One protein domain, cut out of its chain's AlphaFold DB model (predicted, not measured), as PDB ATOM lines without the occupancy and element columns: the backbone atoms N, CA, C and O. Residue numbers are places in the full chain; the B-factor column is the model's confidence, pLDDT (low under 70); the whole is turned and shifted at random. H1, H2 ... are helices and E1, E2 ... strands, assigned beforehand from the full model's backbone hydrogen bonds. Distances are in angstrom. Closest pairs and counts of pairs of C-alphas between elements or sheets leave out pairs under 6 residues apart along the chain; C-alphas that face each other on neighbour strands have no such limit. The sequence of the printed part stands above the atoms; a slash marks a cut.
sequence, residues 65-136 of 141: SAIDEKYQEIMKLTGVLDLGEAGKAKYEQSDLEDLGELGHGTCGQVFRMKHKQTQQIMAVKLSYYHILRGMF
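Overview. This is residues 65 to 136 of the 141 residues of the protein "MAP2K7" of Bugula neritina (UniProt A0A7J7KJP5). What shape do these atoms make? They make an open, loosely joined frame: a strongly twisted sheet of three antiparallel strands, E3, E4 and E5, forms one side, and the helix H1 followed by the small hairpin E1 and E2 forms the other. Residues 91 to 95 join the two sides, the short helix H2 follows E5, and residues 65 to 74 of H1 and 131 to 136 at the other end stick out. What is it built of? The printed part has 72 residues with two named helices and five named strands, in the order H1 E1 E2 E3 E4 E5 H2, of the mixed class, with sheet orders E3 - E4 - E5 and E1 - E2, both antiparallel. It is only just loose, close to compact, with a radius of gyration of the C-alphas of 13.6 A and spans of 38 by 28 by 23 A.

Along the chain. Where is the larger sheet? E3 is residues 96 to 105, 22.1 A long, from C-alpha 96 at (48.462, -32.813, 8.166); E4 is residues 108 to 115, 20.9 A; E5 is residues 121 to 126, 15.9 A. E3 bends by 77 degrees at residue 99 and E4 by 53 degrees at residue 112. Where are the other elements? H1 is residues 65 to 76, 17.0 A, from C-alpha 65 at (31.755, -42.812, -18.297). E1 is residues 80 to 82, E2 is residues 88 to 90, and H2 is residues 128 to 134, ending with C-alpha 134 at (39.687, -25.562, -3.894).

Arrangement. How do the strands pair? E3, E4 and E5 form a meander, each strand the antiparallel neighbour of the one before, with N 99 and O 112 at 2.8 A and N 113 and O 122 at 2.9 A, within hydrogen-bond range. E1 and E2 are an antiparallel hairpin, with N 81 and O 89 at 2.9 A. What stays apart? E2 and E3 are apart, as are H1 and H2, and neither helix is on the larger sheet. The closest C-alphas of E4 and H2, those of Gly 108 and Tyr 128, are 7.8 A apart. How are the helix backbones? Every O i to N i+4 pair is within hydrogen-bond range in H1, and 2 of 3 are in H2.

Size, cuts and confidence. How far does it reach? The two C-alphas farthest apart, those of Ser 65 and Gln 119, are 38.6 A apart. Are there cuts or long links? The printed part has no cut, and each link between successive elements is tight. Where is confidence low? The mean pLDDT of the printed part is 83.3, and residues 128 to 136 are under 70.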
ATOM      1  N   SER A  65      32.880 -42.737 -19.235       85.12
ATOM      2  CA  SER A  65      31.755 -42.812 -18.297       85.12
ATOM      3  C   SER A  65      32.064 -43.662 -17.063       85.12
ATOM      4  O   SER A  65      31.722 -43.273 -15.952       85.12
ATOM      5  N   ALA A  66      32.769 -44.784 -17.227       87.56
ATOM      6  CA  ALA A  66      33.159 -45.642 -16.110       87.56
ATOM      7  C   ALA A  66      34.200 -44.956 -15.204       87.56
ATOM      8  O   ALA A  66      34.208 -45.156 -13.988       87.56
ATOM      9  N   ILE A  67      35.074 -44.127 -15.789       87.81
ATOM     10  CA  ILE A  67      36.036 -43.310 -15.036       87.81
ATOM     11  C   ILE A  67      35.296 -42.266 -14.198       87.81
ATOM     12  O   ILE A  67      35.589 -42.128 -13.009       87.81
ATOM     13  N   ASP A  68      34.324 -41.570 -14.788       87.06
ATOM     14  CA  ASP A  68      33.535 -40.551 -14.094       87.06
ATOM     15  C   ASP A  68      32.698 -41.154 -12.960       87.06
ATOM     16  O   ASP A  68      32.686 -40.618 -11.851       87.06
ATOM     17  N   GLU A  69      32.061 -42.304 -13.182       90.69
ATOM     18  CA  GLU A  69      31.343 -43.044 -12.137       90.69
ATOM     19  C   GLU A  69      32.266 -43.385 -10.963       90.69
ATOM     20  O   GLU A  69      31.950 -43.090  -9.804       90.69
ATOM     21  N   LYS A  70      33.459 -43.924 -11.253       87.88
ATOM     22  CA  LYS A  70      34.439 -44.250 -10.215       87.88
ATOM     23  C   LYS A  70      34.937 -43.011  -9.484       87.88
ATOM     24  O   LYS A  70      35.128 -43.043  -8.268       87.88
ATOM     25  N   TYR A  71      35.130 -41.914 -10.206       87.06
ATOM     26  CA  TYR A  71      35.505 -40.642  -9.614       87.06
ATOM     27  C   TYR A  71      34.441 -40.166  -8.622       87.06
ATOM     28  O   TYR A  71      34.777 -39.809  -7.494       87.06
ATOM     29  N   GLN A  72      33.157 -40.236  -8.984       89.00
ATOM     30  CA  GLN A  72      32.064 -39.863  -8.083       89.00
ATOM     31  C   GLN A  72      32.012 -40.742  -6.827       89.00
ATOM     32  O   GLN A  72      31.750 -40.238  -5.736       89.00
ATOM     33  N   GLU A  73      32.295 -42.041  -6.939       90.69
ATOM     34  CA  GLU A  73      32.428 -42.914  -5.766       90.69
ATOM     35  C   GLU A  73      33.563 -42.472  -4.834       90.69
ATOM     36  O   GLU A  73      33.378 -42.434  -3.619       90.69
ATOM     37  N   ILE A  74      34.719 -42.097  -5.389       87.94
ATOM     38  CA  ILE A  74      35.872 -41.611  -4.616       87.94
ATOM     39  C   ILE A  74      35.539 -40.278  -3.933       87.94
ATOM     40  O   ILE A  74      35.871 -40.081  -2.763       87.94
ATOM     41  N   MET A  75      34.828 -39.380  -4.619       86.19
ATOM     42  CA  MET A  75      34.409 -38.095  -4.050       86.19
ATOM     43  C   MET A  75      33.503 -38.271  -2.823       86.19
ATOM     44  O   MET A  75      33.657 -37.543  -1.848       86.19
ATOM     45  N   LYS A  76      32.616 -39.276  -2.813       88.31
ATOM     46  CA  LYS A  76      31.746 -39.571  -1.654       88.31
ATOM     47  C   LYS A  76      32.521 -39.978  -0.397       88.31
ATOM     48  O   LYS A  76      32.005 -39.825   0.704       88.31
ATOM     49  N   LEU A  77      33.727 -40.520  -0.562       86.00
ATOM     50  CA  LEU A  77      34.605 -40.952   0.529       86.00
ATOM     51  C   LEU A  77      35.643 -39.884   0.911       86.00
ATOM     52  O   LEU A  77      36.465 -40.115   1.795       86.00
ATOM     53  N   THR A  78      35.626 -38.724   0.248       85.75
ATOM     54  CA  THR A  78      36.544 -37.621   0.556       85.75
ATOM     55  C   THR A  78      36.277 -37.095   1.969       85.75
ATOM     56  O   THR A  78      35.134 -37.043   2.415       85.75
ATOM     57  N   GLY A  79      37.339 -36.728   2.692       83.69
ATOM     58  CA  GLY A  79      37.246 -36.276   4.086       83.69
ATOM     59  C   GLY A  79      37.209 -37.407   5.118       83.69
ATOM     60  O   GLY A  79      37.009 -37.146   6.304       83.69
ATOM     61  N   VAL A  80      37.416 -38.660   4.698       85.88
ATOM     62  CA  VAL A  80      37.597 -39.802   5.603       85.88
ATOM     63  C   VAL A  80      38.967 -40.426   5.371       85.88
ATOM     64  O   VAL A  80      39.307 -40.796   4.248       85.88
ATOM     65  N   LEU A  81      39.738 -40.568   6.447       87.19
ATOM     66  CA  LEU A  81      41.051 -41.199   6.442       87.19
ATOM     67  C   LEU A  81      41.008 -42.451   7.324       87.19
ATOM     68  O   LEU A  81      40.698 -42.378   8.512       87.19
ATOM     69  N   ASP A  82      41.285 -43.605   6.720       89.31
ATOM     70  CA  ASP A  82      41.381 -44.888   7.416       89.31
ATOM     71  C   ASP A  82      42.854 -45.190   7.702       89.31
ATOM     72  O   ASP A  82      43.648 -45.380   6.781       89.31
ATOM     73  N   LEU A  83      43.218 -45.186   8.983       85.62
ATOM     74  CA  LEU A  83      44.593 -45.358   9.456       85.62
ATOM     75  C   LEU A  83      44.848 -46.768  10.007       85.62
ATOM     76  O   LEU A  83      45.776 -46.978  10.795       85.62
ATOM     77  N   GLY A  84      44.017 -47.738   9.612       85.06
ATOM     78  CA  GLY A  84      44.142 -49.135  10.011       85.06
ATOM     79  C   GLY A  84      43.857 -49.313  11.499       85.06
ATOM     80  O   GLY A  84      42.704 -49.288  11.922       85.06
ATOM     81  N   GLU A  85      44.908 -49.467  12.307       81.44
ATOM     82  CA  GLU A  85      44.799 -49.697  13.756       81.44
ATOM     83  C   GLU A  85      44.126 -48.536  14.502       81.44
ATOM     84  O   GLU A  85      43.423 -48.756  15.485       81.44
ATOM     85  N   ALA A  86      44.291 -47.300  14.017       76.44
ATOM     86  CA  ALA A  86      43.663 -46.115  14.604       76.44
ATOM     87  C   ALA A  86      42.209 -45.889  14.132       76.44
ATOM     88  O   ALA A  86      41.549 -44.959  14.596       76.44
ATOM     89  N   GLY A  87      41.700 -46.743  13.236       85.00
ATOM     90  CA  GLY A  87      40.346 -46.674  12.699       85.00
ATOM     91  C   GLY A  87      40.129 -45.554  11.677       85.00
ATOM     92  O   GLY A  87      41.063 -44.926  11.173       85.00
ATOM     93  N   LYS A  88      38.850 -45.324  11.360       86.38
ATOM     94  CA  LYS A  88      38.400 -44.290  10.420       86.38
ATOM     95  C   LYS A  88      38.170 -42.980  11.157       86.38
ATOM     96  O   LYS A  88      37.315 -42.914  12.038       86.38
ATOM     97  N   ALA A  89      38.884 -41.938  10.752       82.12
ATOM     98  CA  ALA A  89      38.716 -40.589  11.268       82.12
ATOM     99  C   ALA A  89      38.189 -39.652  10.177       82.12
ATOM    100  O   ALA A  89      38.435 -39.854   8.983       82.12
ATOM    101  N   LYS A  90      37.467 -38.609  10.599       85.56
ATOM    102  CA  LYS A  90      37.267 -37.442   9.738       85.56
ATOM    103  C   LYS A  90      38.616 -36.768   9.528       85.56
ATOM    104  O   LYS A  90      39.429 -36.732  10.445       85.56
ATOM    105  N   TYR A  91      38.825 -36.275   8.323       84.19
ATOM    106  CA  TYR A  91      40.089 -35.721   7.882       84.19
ATOM    107  C   TYR A  91      39.883 -34.317   7.334       84.19
ATOM    108  O   TYR A  91      39.077 -34.131   6.422       84.19
ATOM    109  N   GLU A  92      40.677 -33.374   7.832       85.38
ATOM    110  CA  GLU A  92      40.867 -32.062   7.226       85.38
ATOM    111  C   GLU A  92      42.333 -31.858   6.833       85.38
ATOM    112  O   GLU A  92      43.258 -32.357   7.476       85.38
ATOM    113  N   GLN A  93      42.576 -31.066   5.785       83.12
ATOM    114  CA  GLN A  93      43.941 -30.771   5.325       83.12
ATOM    115  C   GLN A  93      44.795 -30.101   6.420       83.12
ATOM    116  O   GLN A  93      46.012 -30.271   6.448       83.12
ATOM    117  N   SER A  94      44.162 -29.368   7.344       88.38
ATOM    118  CA  SER A  94      44.813 -28.745   8.504       88.38
ATOM    119  C   SER A  94      45.427 -29.745   9.483       88.38
ATOM    120  O   SER A  94      46.311 -29.371  10.262       88.38
ATOM    121  N   ASP A  95      44.977 -30.999   9.454       88.88
ATOM    122  CA  ASP A  95      45.419 -32.054  10.366       88.88
ATOM    123  C   ASP A  95      46.707 -32.727   9.887       88.88
ATOM    124  O   ASP A  95      47.316 -33.500  10.633       88.88
ATOM    125  N   LEU A  96      47.161 -32.404   8.673       90.56
ATOM    126  CA  LEU A  96      48.462 -32.813   8.166       90.56
ATOM    127  C   LEU A  96      49.509 -31.718   8.332       90.56
ATOM    128  O   LEU A  96      49.283 -30.534   8.094       90.56
ATOM    129  N   GLU A  97      50.694 -32.151   8.723       93.94
ATOM    130  CA  GLU A  97      51.921 -31.373   8.705       93.94
ATOM    131  C   GLU A  97      52.772 -31.824   7.514       93.94
ATOM    132  O   GLU A  97      53.016 -33.021   7.345       93.94
ATOM    133  N   ASP A  98      53.201 -30.879   6.680       94.12
ATOM    134  CA  ASP A  98      54.114 -31.152   5.570       94.12
ATOM    135  C   ASP A  98      55.549 -31.305   6.096       94.12
ATOM    136  O   ASP A  98      56.090 -30.408   6.740       94.12
ATOM    137  N   LEU A  99      56.155 -32.462   5.833       94.69
ATOM    138  CA  LEU A  99      57.535 -32.793   6.193       94.69
ATOM    139  C   LEU A  99      58.491 -32.717   4.992       94.69
ATOM    140  O   LEU A  99      59.662 -33.084   5.122       94.69
ATOM    141  N   GLY A 100      58.003 -32.275   3.831       94.38
ATOM    142  CA  GLY A 100      58.777 -32.051   2.620       94.38
ATOM    143  C   GLY A 100      58.382 -32.948   1.448       94.38
ATOM    144  O   GLY A 100      57.673 -33.949   1.576       94.38
ATOM    145  N   GLU A 101      58.892 -32.592   0.272       94.50
ATOM    146  CA  GLU A 101      58.666 -33.339  -0.962       94.50
ATOM    147  C   GLU A 101      59.404 -34.691  -0.942       94.50
ATOM    148  O   GLU A 101      60.593 -34.771  -0.632       94.50
ATOM    149  N   LEU A 102      58.693 -35.759  -1.316       94.00
ATOM    150  CA  LEU A 102      59.280 -37.078  -1.587       94.00
ATOM    151  C   LEU A 102      59.705 -37.223  -3.052       94.00
ATOM    152  O   LEU A 102      60.660 -37.941  -3.340       94.00
ATOM    153  N   GLY A 103      59.003 -36.558  -3.973       92.25
ATOM    154  CA  GLY A 103      59.413 -36.427  -5.367       92.25
ATOM    155  C   GLY A 103      58.274 -36.041  -6.308       92.25
ATOM    156  O   GLY A 103      57.109 -35.934  -5.917       92.25
ATOM    157  N   HIS A 104      58.616 -35.902  -7.585       89.31
ATOM    158  CA  HIS A 104      57.699 -35.592  -8.676       89.31
ATOM    159  C   HIS A 104      57.877 -36.600  -9.817       89.31
ATOM    160  O   HIS A 104      58.973 -37.094 -10.081       89.31
ATOM    161  N   GLY A 105      56.784 -36.918 -10.506       84.44
ATOM    162  CA  GLY A 105      56.799 -37.780 -11.683       84.44
ATOM    163  C   GLY A 105      55.656 -37.454 -12.636       84.44
ATOM    164  O   GLY A 105      54.874 -36.535 -12.402       84.44
ATOM    165  N   THR A 106      55.505 -38.249 -13.697       81.62
ATOM    166  CA  THR A 106      54.496 -38.027 -14.752       81.62
ATOM    167  C   THR A 106      53.065 -37.939 -14.218       81.62
ATOM    168  O   THR A 106      52.210 -37.297 -14.818       81.62
ATOM    169  N   CYS A 107      52.790 -38.587 -13.085       80.44
ATOM    170  CA  CYS A 107      51.452 -38.680 -12.514       80.44
ATOM    171  C   CYS A 107      51.188 -37.718 -11.342       80.44
ATOM    172  O   CYS A 107      50.113 -37.817 -10.748       80.44
ATOM    173  N   GLY A 108      52.131 -36.836 -10.989       85.75
ATOM    174  CA  GLY A 108      51.961 -35.822  -9.943       85.75
ATOM    175  C   GLY A 108      53.151 -35.680  -8.992       85.75
ATOM    176  O   GLY A 108      54.207 -36.286  -9.186       85.75
ATOM    177  N   GLN A 109      52.943 -34.871  -7.953       89.25
ATOM    178  CA  GLN A 109      53.901 -34.613  -6.876       89.25
ATOM    179  C   GLN A 109      53.484 -35.373  -5.612       89.25
ATOM    180  O   GLN A 109      52.289 -35.528  -5.334       89.25
ATOM    181  N   VAL A 110      54.471 -35.871  -4.867       92.50
ATOM    182  CA  VAL A 110      54.279 -36.655  -3.646       92.50
ATOM    183  C   VAL A 110      54.981 -35.965  -2.486       92.50
ATOM    184  O   VAL A 110      56.168 -35.654  -2.568       92.50
ATOM    185  N   PHE A 111      54.254 -35.781  -1.389       93.44
ATOM    186  CA  PHE A 111      54.739 -35.155  -0.164       93.44
ATOM    187  C   PHE A 111      54.781 -36.162   0.973       93.44
ATOM    188  O   PHE A 111      53.939 -37.060   1.069       93.44
ATOM    189  N   ARG A 112      55.758 -35.995   1.856       95.00
ATOM    190  CA  ARG A 112      55.805 -36.677   3.140       95.00
ATOM    191  C   ARG A 112      54.955 -35.862   4.095       95.00
ATOM    192  O   ARG A 112      55.326 -34.748   4.434       95.00
ATOM    193  N   MET A 113      53.841 -36.411   4.550       94.50
ATOM    194  CA  MET A 113      52.952 -35.709   5.471       94.50
ATOM    195  C   MET A 113      52.801 -36.486   6.770       94.50
ATOM    196  O   MET A 113      52.851 -37.716   6.784       94.50
ATOM    197  N   LYS A 114      52.622 -35.767   7.871       93.62
ATOM    198  CA  LYS A 114      52.412 -36.333   9.199       93.62
ATOM    199  C   LYS A 114      51.037 -35.954   9.710       93.62
ATOM    200  O   LYS A 114      50.709 -34.776   9.794       93.62
ATOM    201  N   HIS A 115      50.247 -36.950  10.085       91.62
ATOM    202  CA  HIS A 115      48.954 -36.713  10.708       91.62
ATOM    203  C   HIS A 115      49.147 -36.302  12.168       91.62
ATOM    204  O   HIS A 115      49.736 -37.044  12.953       91.62
ATOM    205  N   LYS A 116      48.664 -35.119  12.551       91.56
ATOM    206  CA  LYS A 116      48.918 -34.535  13.876       91.56
ATOM    207  C   LYS A 116      48.313 -35.364  15.007       91.56
ATOM    208  O   LYS A 116      48.958 -35.532  16.038       91.56
ATOM    209  N   GLN A 117      47.118 -35.920  14.820       89.62
ATOM    210  CA  GLN A 117      46.433 -36.653  15.886       89.62
ATOM    211  C   GLN A 117      47.065 -38.026  16.154       89.62
ATOM    212  O   GLN A 117      47.278 -38.386  17.307       89.62
ATOM    213  N   THR A 118      47.388 -38.790  15.105       89.44
ATOM    214  CA  THR A 118      47.948 -40.150  15.256       89.44
ATOM    215  C   THR A 118      49.469 -40.200  15.170       89.44
ATOM    216  O   THR A 118      50.055 -41.252  15.395       89.44
ATOM    217  N   GLN A 119      50.118 -39.085  14.819       91.56
ATOM    218  CA  GLN A 119      51.561 -38.970  14.576       91.56
ATOM    219  C   GLN A 119      52.095 -39.893  13.461       91.56
ATOM    220  O   GLN A 119      53.308 -39.990  13.273       91.56
ATOM    221  N   GLN A 120      51.213 -40.537  12.689       90.62
ATOM    222  CA  GLN A 120      51.598 -41.402  11.578       90.62
ATOM    223  C   GLN A 120      52.110 -40.578  10.393       90.62
ATOM    224  O   GLN A 120      51.567 -39.523  10.063       90.62
ATOM    225  N   ILE A 121      53.160 -41.084   9.746       93.81
ATOM    226  CA  ILE A 121      53.781 -40.469   8.572       93.81
ATOM    227  C   ILE A 121      53.338 -41.234   7.329       93.81
ATOM    228  O   ILE A 121      53.431 -42.459   7.286       93.81
ATOM    229  N   MET A 122      52.900 -40.504   6.310       93.56
ATOM    230  CA  MET A 122      52.373 -41.058   5.068       93.56
ATOM    231  C   MET A 122      52.909 -40.308   3.849       93.56
ATOM    232  O   MET A 122      53.405 -39.184   3.946       93.56
ATOM    233  N   ALA A 123      52.784 -40.944   2.689       93.75
ATOM    234  CA  ALA A 123      53.003 -40.307   1.401       93.75
ATOM    235  C   ALA A 123      51.658 -39.831   0.845       93.75
ATOM    236  O   ALA A 123      50.745 -40.634   0.651       93.75
ATOM    237  N   VAL A 124      51.540 -38.535   0.571       91.25
ATOM    238  CA  VAL A 124      50.326 -37.931   0.014       91.25
ATOM    239  C   VAL A 124      50.605 -37.498  -1.413       91.25
ATOM    240  O   VAL A 124      51.557 -36.766  -1.680       91.25
ATOM    241  N   LYS A 125      49.770 -37.965  -2.343       90.88
ATOM    242  CA  LYS A 125      49.862 -37.616  -3.759       90.88
ATOM    243  C   LYS A 125      48.860 -36.520  -4.096       90.88
ATOM    244  O   LYS A 125      47.656 -36.711  -3.932       90.88
ATOM    245  N   LEU A 126      49.346 -35.412  -4.645       84.38
ATOM    246  CA  LEU A 126      48.483 -34.338  -5.126       84.38
ATOM    247  C   LEU A 126      47.950 -34.672  -6.522       84.38
ATOM    248  O   LEU A 126      48.707 -34.772  -7.488       84.38
ATOM    249  N   SER A 127      46.632 -34.839  -6.622       76.75
ATOM    250  CA  SER A 127      45.929 -34.983  -7.899       76.75
ATOM    251  C   SER A 127      45.286 -33.646  -8.278       76.75
ATOM    252  O   SER A 127      44.474 -33.111  -7.521       76.75
ATOM    253  N   TYR A 128      45.632 -33.114  -9.455       65.31
ATOM    254  CA  TYR A 128      45.258 -31.768  -9.929       65.31
ATOM    255  C   TYR A 128      43.752 -31.444  -9.870       65.31
ATOM    256  O   TYR A 128      43.378 -30.280  -9.739       65.31
ATOM    257  N   TYR A 129      42.877 -32.450  -9.890       58.41
ATOM    258  CA  TYR A 129      41.424 -32.257  -9.837       58.41
ATOM    259  C   TYR A 129      40.911 -31.658  -8.518       58.41
ATOM    260  O   TYR A 129      39.889 -30.971  -8.535       58.41
ATOM    261  N   HIS A 130      41.604 -31.865  -7.392       51.88
ATOM    262  CA  HIS A 130      41.158 -31.307  -6.109       51.88
ATOM    263  C   HIS A 130      41.618 -29.853  -5.913       51.88
ATOM    264  O   HIS A 130      40.846 -29.023  -5.432       51.88
ATOM    265  N   ILE A 131      42.826 -29.514  -6.377       50.03
ATOM    266  CA  ILE A 131      43.398 -28.162  -6.256       50.03
ATOM    267  C   ILE A 131      42.610 -27.155  -7.110       50.03
ATOM    268  O   ILE A 131      42.328 -26.047  -6.660       50.03
ATOM    269  N   LEU A 132      42.158 -27.558  -8.303       44.25
ATOM    270  CA  LEU A 132      41.399 -26.676  -9.199       44.25
ATOM    271  C   LEU A 132      39.986 -26.341  -8.693       44.25
ATOM    272  O   LEU A 132      39.440 -25.311  -9.080       44.25
ATOM    273  N   ARG A 133      39.396 -27.158  -7.807       48.12
ATOM    274  CA  ARG A 133      38.106 -26.842  -7.164       48.12
ATOM    275  C   ARG A 133      38.248 -26.139  -5.814       48.12
ATOM    276  O   ARG A 133      37.369 -25.365  -5.463       48.12
ATOM    277  N   GLY A 134      39.363 -26.330  -5.105       40.31
ATOM    278  CA  GLY A 134      39.687 -25.562  -3.894       40.31
ATOM    279  C   GLY A 134      40.053 -24.093  -4.161       40.31
ATOM    280  O   GLY A 134      39.945 -23.269  -3.262       40.31
ATOM    281  N   MET A 135      40.437 -23.748  -5.396       39.41
ATOM    282  CA  MET A 135      40.686 -22.364  -5.835       39.41
ATOM    283  C   MET A 135      39.486 -21.701  -6.536       39.41
ATOM    284  O   MET A 135      39.577 -20.536  -6.917       39.41
ATOM    285  N   PHE A 136      38.359 -22.403  -6.698       32.47
ATOM    286  CA  PHE A 136      37.137 -21.862  -7.307       32.47
ATOM    287  C   PHE A 136      35.974 -21.896  -6.308       32.47
ATOM    288  O   PHE A 136      34.939 -22.514  -6.541       32.47
TER     289      PHE A 136